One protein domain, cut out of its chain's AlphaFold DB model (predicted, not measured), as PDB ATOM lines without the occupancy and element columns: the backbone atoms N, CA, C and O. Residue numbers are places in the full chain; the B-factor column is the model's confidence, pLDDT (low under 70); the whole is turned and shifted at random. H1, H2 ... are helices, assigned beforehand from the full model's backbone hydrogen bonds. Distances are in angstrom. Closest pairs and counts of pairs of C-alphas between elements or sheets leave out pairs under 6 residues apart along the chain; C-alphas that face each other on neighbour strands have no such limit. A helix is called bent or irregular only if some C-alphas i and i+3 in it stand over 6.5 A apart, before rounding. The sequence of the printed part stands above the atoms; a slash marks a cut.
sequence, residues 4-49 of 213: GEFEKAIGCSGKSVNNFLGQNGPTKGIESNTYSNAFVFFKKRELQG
ATOM      1  N   GLY A   4     346.617 313.501 399.102       88.12
ATOM      2  CA  GLY A   4     345.177 313.360 399.366       88.12
ATOM      3  C   GLY A   4     344.437 314.696 399.534       88.12
ATOM      4  O   GLY A   4     343.258 314.793 399.214       88.12
ATOM      5  N   GLU A   5     345.117 315.752 399.995       91.44
ATOM      6  CA  GLU A   5     344.544 317.109 400.035       91.44
ATOM      7  C   GLU A   5     344.406 317.684 398.622       91.44
ATOM      8  O   GLU A   5     343.419 318.345 398.320       91.44
ATOM      9  N   PHE A   6     345.380 317.403 397.751       91.62
ATOM     10  CA  PHE A   6     345.348 317.819 396.353       91.62
ATOM     11  C   PHE A   6     344.237 317.109 395.575       91.62
ATOM     12  O   PHE A   6     343.466 317.778 394.900       91.62
ATOM     13  N   GLU A   7     344.101 315.789 395.733       93.44
ATOM     14  CA  GLU A   7     343.019 314.982 395.141       93.44
ATOM     15  C   GLU A   7     341.634 315.550 395.486       93.44
ATOM     16  O   GLU A   7     340.814 315.784 394.596       93.44
ATOM     17  N   LYS A   8     341.416 315.869 396.772       93.38
ATOM     18  CA  LYS A   8     340.191 316.532 397.244       93.38
ATOM     19  C   LYS A   8     340.015 317.923 396.634       93.38
ATOM     20  O   LYS A   8     338.919 318.255 396.199       93.38
ATOM     21  N   ALA A   9     341.081 318.723 396.568       91.62
ATOM     22  CA  ALA A   9     341.026 320.088 396.046       91.62
ATOM     23  C   ALA A   9     340.695 320.163 394.545       91.62
ATOM     24  O   ALA A   9     340.071 321.129 394.112       91.62
ATOM     25  N   ILE A  10     341.093 319.159 393.757       93.69
ATOM     26  CA  ILE A  10     340.769 319.067 392.322       93.69
ATOM     27  C   ILE A  10     339.505 318.236 392.040       93.69
ATOM     28  O   ILE A  10     339.162 318.026 390.876       93.69
ATOM     29  N   GLY A  11     338.840 317.716 393.078       92.44
ATOM     30  CA  GLY A  11     337.635 316.892 392.948       92.44
ATOM     31  C   GLY A  11     337.846 315.584 392.175       92.44
ATOM     32  O   GLY A  11     336.919 315.102 391.532       92.44
ATOM     33  N   CYS A  12     339.057 315.018 392.190       92.19
ATOM     34  CA  CYS A  12     339.376 313.774 391.481       92.19
ATOM     35  C   CYS A  12     339.652 312.637 392.468       92.19
ATOM     36  O   CYS A  12     340.241 312.843 393.527       92.19
ATOM     37  N   SER A  13     339.284 311.408 392.098       92.56
ATOM     38  CA  SER A  13     339.635 310.227 392.891       92.56
ATOM     39  C   SER A  13     341.137 309.935 392.817       92.56
ATOM     40  O   SER A  13     341.769 310.142 391.777       92.56
ATOM     41  N   GLY A  14     341.707 309.368 393.884       90.62
ATOM     42  CA  GLY A  14     343.120 308.976 393.900       90.62
ATOM     43  C   GLY A  14     343.492 307.992 392.784       90.62
ATOM     44  O   GLY A  14     344.588 308.064 392.235       90.62
ATOM     45  N   LYS A  15     342.556 307.129 392.357       92.50
ATOM     46  CA  LYS A  15     342.737 306.240 391.195       92.50
ATOM     47  C   LYS A  15     342.919 307.028 389.893       92.50
ATOM     48  O   LYS A  15     343.825 306.721 389.126       92.50
ATOM     49  N   SER A  16     342.103 308.060 389.665       90.31
ATOM     50  CA  SER A  16     342.205 308.923 388.480       90.31
ATOM     51  C   SER A  16     343.527 309.694 388.457       90.31
ATOM     52  O   SER A  16     344.237 309.699 387.451       90.31
ATOM     53  N   VAL A  17     343.925 310.241 389.612       91.44
ATOM     54  CA  VAL A  17     345.201 310.952 389.762       91.44
ATOM     55  C   VAL A  17     346.394 310.023 389.541       91.44
ATOM     56  O   VAL A  17     347.327 310.395 388.837       91.44
ATOM     57  N   ASN A  18     346.363 308.799 390.071       92.75
ATOM     58  CA  ASN A  18     347.409 307.802 389.825       92.75
ATOM     59  C   ASN A  18     347.514 307.418 388.351       92.75
ATOM     60  O   ASN A  18     348.617 307.380 387.812       92.75
ATOM     61  N   ASN A  19     346.376 307.176 387.698       91.62
ATOM     62  CA  ASN A  19     346.339 306.834 386.280       91.62
ATOM     63  C   ASN A  19     346.900 307.963 385.414       91.62
ATOM     64  O   ASN A  19     347.630 307.684 384.468       91.62
ATOM     65  N   PHE A  20     346.591 309.222 385.746       91.44
ATOM     66  CA  PHE A  20     347.141 310.393 385.065       91.44
ATOM     67  C   PHE A  20     348.651 310.541 385.300       91.44
ATOM     68  O   PHE A  20     349.401 310.714 384.347       91.44
ATOM     69  N   LEU A  21     349.119 310.411 386.547       89.88
ATOM     70  CA  LEU A  21     350.545 310.512 386.890       89.88
ATOM     71  C   LEU A  21     351.404 309.382 386.297       89.88
ATOM     72  O   LEU A  21     352.618 309.536 386.207       89.88
ATOM     73  N   GLY A  22     350.791 308.258 385.916       89.19
ATOM     74  CA  GLY A  22     351.452 307.163 385.204       89.19
ATOM     75  C   GLY A  22     351.562 307.362 383.687       89.19
ATOM     76  O   GLY A  22     352.237 306.572 383.030       89.19
ATOM     77  N   GLN A  23     350.913 308.383 383.115       89.06
ATOM     78  CA  GLN A  23     351.010 308.686 381.686       89.06
ATOM     79  C   GLN A  23     352.340 309.379 381.362       89.06
ATOM     80  O   GLN A  23     352.758 310.298 382.062       89.06
ATOM     81  N   ASN A  24     352.972 308.982 380.255       84.75
ATOM     82  CA  ASN A  24     354.203 309.595 379.758       84.75
ATOM     83  C   ASN A  24     354.013 310.054 378.307       84.75
ATOM     84  O   ASN A  24     353.635 309.262 377.448       84.75
ATOM     85  N   GLY A  25     354.290 311.329 378.035       83.88
ATOM     86  CA  GLY A  25     354.242 311.917 376.695       83.88
ATOM     87  C   GLY A  25     353.613 313.319 376.691       83.88
ATOM     88  O   GLY A  25     352.796 313.603 377.564       83.88
ATOM     89  N   PRO A  26     353.949 314.197 375.726       82.88
ATOM     90  CA  PRO A  26     353.523 315.604 375.739       82.88
ATOM     91  C   PRO A  26     352.004 315.816 375.676       82.88
ATOM     92  O   PRO A  26     351.495 316.795 376.210       82.88
ATOM     93  N   THR A  27     351.286 314.904 375.023       84.50
ATOM     94  CA  THR A  27     349.835 314.989 374.788       84.50
ATOM     95  C   THR A  27     349.038 313.952 375.580       84.50
ATOM     96  O   THR A  27     347.806 313.972 375.585       84.50
ATOM     97  N   LYS A  28     349.713 313.023 376.267       86.00
ATOM     98  CA  LYS A  28     349.044 311.943 376.996       86.00
ATOM     99  C   LYS A  28     348.384 312.491 378.258       86.00
ATOM    100  O   LYS A  28     349.026 313.120 379.090       86.00
ATOM    101  N   GLY A  29     347.087 312.218 378.400       84.00
ATOM    102  CA  GLY A  29     346.293 312.659 379.543       84.00
ATOM    103  C   GLY A  29     345.707 314.066 379.414       84.00
ATOM    104  O   GLY A  29     345.100 314.519 380.376       84.00
ATOM    105  N   ILE A  30     345.829 314.738 378.261       86.00
ATOM    106  CA  ILE A  30     345.253 316.080 378.055       86.00
ATOM    107  C   ILE A  30     343.714 316.076 378.143       86.00
ATOM    108  O   ILE A  30     343.119 317.028 378.633       86.00
ATOM    109  N   GLU A  31     343.085 314.965 377.751       86.44
ATOM    110  CA  GLU A  31     341.631 314.736 377.824       86.44
ATOM    111  C   GLU A  31     341.168 314.245 379.209       86.44
ATOM    112  O   GLU A  31     339.987 313.997 379.438       86.44
ATOM    113  N   SER A  32     342.090 314.075 380.162       89.06
ATOM    114  CA  SER A  32     341.749 313.652 381.519       89.06
ATOM    115  C   SER A  32     341.097 314.790 382.302       89.06
ATOM    116  O   SER A  32     341.655 315.882 382.408       89.06
ATOM    117  N   ASN A  33     340.006 314.493 383.011       87.94
ATOM    118  CA  ASN A  33     339.443 315.410 384.010       87.94
ATOM    119  C   ASN A  33     340.479 315.831 385.071       87.94
ATOM    120  O   ASN A  33     340.430 316.951 385.577       87.94
ATOM    121  N   THR A  34     341.455 314.967 385.388       91.88
ATOM    122  CA  THR A  34     342.550 315.314 386.308       91.88
ATOM    123  C   THR A  34     343.437 316.418 385.749       91.88
ATOM    124  O   THR A  34     343.837 317.297 386.509       91.88
ATOM    125  N   TYR A  35     343.721 316.409 384.444       91.25
ATOM    126  CA  TYR A  35     344.532 317.442 383.801       91.25
ATOM    127  C   TYR A  35     343.836 318.802 383.862       91.25
ATOM    128  O   TYR A  35     344.395 319.756 384.404       91.25
ATOM    129  N   SER A  36     342.588 318.869 383.393       91.50
ATOM    130  CA  SER A  36     341.798 320.104 383.368       91.50
ATOM    131  C   SER A  36     341.610 320.693 384.769       91.50
ATOM    132  O   SER A  36     341.872 321.878 384.990       91.50
ATOM    133  N   ASN A  37     341.249 319.866 385.755       93.12
ATOM    134  CA  ASN A  37     341.026 320.341 387.124       93.12
ATOM    135  C   ASN A  37     342.333 320.763 387.813       93.12
ATOM    136  O   ASN A  37     342.363 321.774 388.519       93.12
ATOM    137  N   ALA A  38     343.431 320.032 387.586       91.69
ATOM    138  CA  ALA A  38     344.745 320.416 388.093       91.69
ATOM    139  C   ALA A  38     345.229 321.734 387.472       91.69
ATOM    140  O   ALA A  38     345.762 322.581 388.190       91.69
ATOM    141  N   PHE A  39     345.009 321.945 386.171       90.94
ATOM    142  CA  PHE A  39     345.359 323.191 385.490       90.94
ATOM    143  C   PHE A  39     344.642 324.394 386.113       90.94
ATOM    144  O   PHE A  39     345.291 325.372 386.485       90.94
ATOM    145  N   VAL A  40     343.325 324.292 386.319       92.81
ATOM    146  CA  VAL A  40     342.532 325.335 386.994       92.81
ATOM    147  C   VAL A  40     343.055 325.595 388.409       92.81
ATOM    148  O   VAL A  40     343.209 326.750 388.813       92.81
ATOM    149  N   PHE A  41     343.372 324.539 389.162       92.00
ATOM    150  CA  PHE A  41     343.924 324.659 390.510       92.00
ATOM    151  C   PHE A  41     345.262 325.415 390.528       92.00
ATOM    152  O   PHE A  41     345.438 326.345 391.319       92.00
ATOM    153  N   PHE A  42     346.202 325.063 389.647       91.00
ATOM    154  CA  PHE A  42     347.503 325.729 389.590       91.00
ATOM    155  C   PHE A  42     347.404 327.164 389.066       91.00
ATOM    156  O   PHE A  42     348.059 328.038 389.630       91.00
ATOM    157  N   LYS A  43     346.535 327.442 388.085       90.50
ATOM    158  CA  LYS A  43     346.281 328.809 387.603       90.50
ATOM    159  C   LYS A  43     345.712 329.716 388.690       90.50
ATOM    160  O   LYS A  43     346.175 330.842 388.844       90.50
ATOM    161  N   LYS A  44     344.782 329.218 389.512       89.62
ATOM    162  CA  LYS A  44     344.279 329.964 390.680       89.62
ATOM    163  C   LYS A  44     345.395 330.300 391.674       89.62
ATOM    164  O   LYS A  44     345.443 331.416 392.176       89.62
ATOM    165  N   ARG A  45     346.317 329.368 391.936       88.31
ATOM    166  CA  ARG A  45     347.464 329.606 392.835       88.31
ATOM    167  C   ARG A  45     348.489 330.573 392.253       88.31
ATOM    168  O   ARG A  45     349.066 331.355 393.003       88.31
ATOM    169  N   GLU A  46     348.695 330.529 390.942       87.81
ATOM    170  CA  GLU A  46     349.546 331.474 390.220       87.81
ATOM    171  C   GLU A  46     348.991 332.901 390.326       87.81
ATOM    172  O   GLU A  46     349.731 333.807 390.701       87.81
ATOM    173  N   LEU A  47     347.680 333.084 390.117       87.25
ATOM    174  CA  LEU A  47     346.993 334.369 390.313       87.25
ATOM    175  C   LEU A  47     347.063 334.867 391.767       87.25
ATOM    176  O   LEU A  47     347.107 336.067 392.005       87.25
ATOM    177  N   GLN A  48     347.131 333.955 392.740       88.12
ATOM    178  CA  GLN A  48     347.356 334.267 394.159       88.12
ATOM    179  C   GLN A  48     348.837 334.517 394.507       88.12
ATOM    180  O   GLN A  48     349.182 334.645 395.680       88.12
ATOM    181  N   GLY A  49     349.740 334.540 393.520       84.38
ATOM    182  CA  GLY A  49     351.171 334.777 393.722       84.38
ATOM    183  C   GLY A  49     351.935 333.603 394.347       84.38
ATOM    184  O   GLY A  49     353.113 333.740 394.691       84.38
TER     185      GLY A  49
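This is residues 4 to 49 of the 213 residues of an uncharacterized protein of Oidiodendron maius Zn (UniProt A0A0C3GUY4). What shape do these atoms make? The long helix H3 makes the longest axis, with H2 set crosswise at its beginning and the short H1, also crosswise to both, folding back toward H3 near Phe 41. Residues 43 to 49, of which 43 to 47 belong to H3, stick out at one end, and residues 22 to 27 of the link from H2 to H3 stick out near the other. What is it built of? The printed part has 46 residues with three named helices, H1, H2 and H3 in chain order, and no named strand; the class is all helix. How closely is it gathered? It is only just compact, close to loose, with a radius of gyration of the C-alphas of 10.9 A and spans of 29 by 23 by 13 A.

What touches the longest helix? H3, residues 33 to 47, touches H2, residues 14 to 21, with residues 34 to 35 alone; their closest C-alphas, those of Thr 34 and Val 17, are 6.2 A apart. Their lines are about perpendicular, at 80 degrees. Where is the remaining helix? H1, residues 4 to 9, is close to but not clearly touching H3: their closest C-alphas, those of Ala 9 and Phe 41, are 7.7 A apart, and their lines are about perpendicular, at 78 degrees. H1 and H2 only just touch, and only at the corner by their link, with 3 pairs of C-alphas within 8 A; the closest, those of Glu 7 and Gly 14, are 6.1 A apart, and the lines are about perpendicular, at 89 degrees. How do the helix backbones run? In H1, H2 and H3 every O i to N i+4 pair is within hydrogen-bond range, and no helix is bent or irregular.

Where does H3 lie? It runs from C-alpha 33 at (339.443, 315.410, 384.010) to C-alpha 47 at (346.993, 334.369, 390.313), 21.4 A from first to last C-alpha. How long are the other two helices? H2, Gly 14 to Leu 21, measures 10.3 A from first to last C-alpha, and H1, Gly 4 to Ala 9, measures 8.6 A. Where does H1 begin? Its C-alpha 4 is at (345.177, 313.360, 399.366).

How far does the domain reach? The two C-alphas farthest apart, those of Lys 15 and Gly 49, are 29.9 A apart. Without the stretches that stand free, the body of 33 residues spans 24 by 19 by 11 A. Which links are long, and is there a cut? The link from H2 to H3, with 11 residues, is long, while that from H1 to H2, with 4, is tight; the printed part has no cut. How confident is the model? The mean pLDDT of the printed part is 89.7, and no printed residue is under 70.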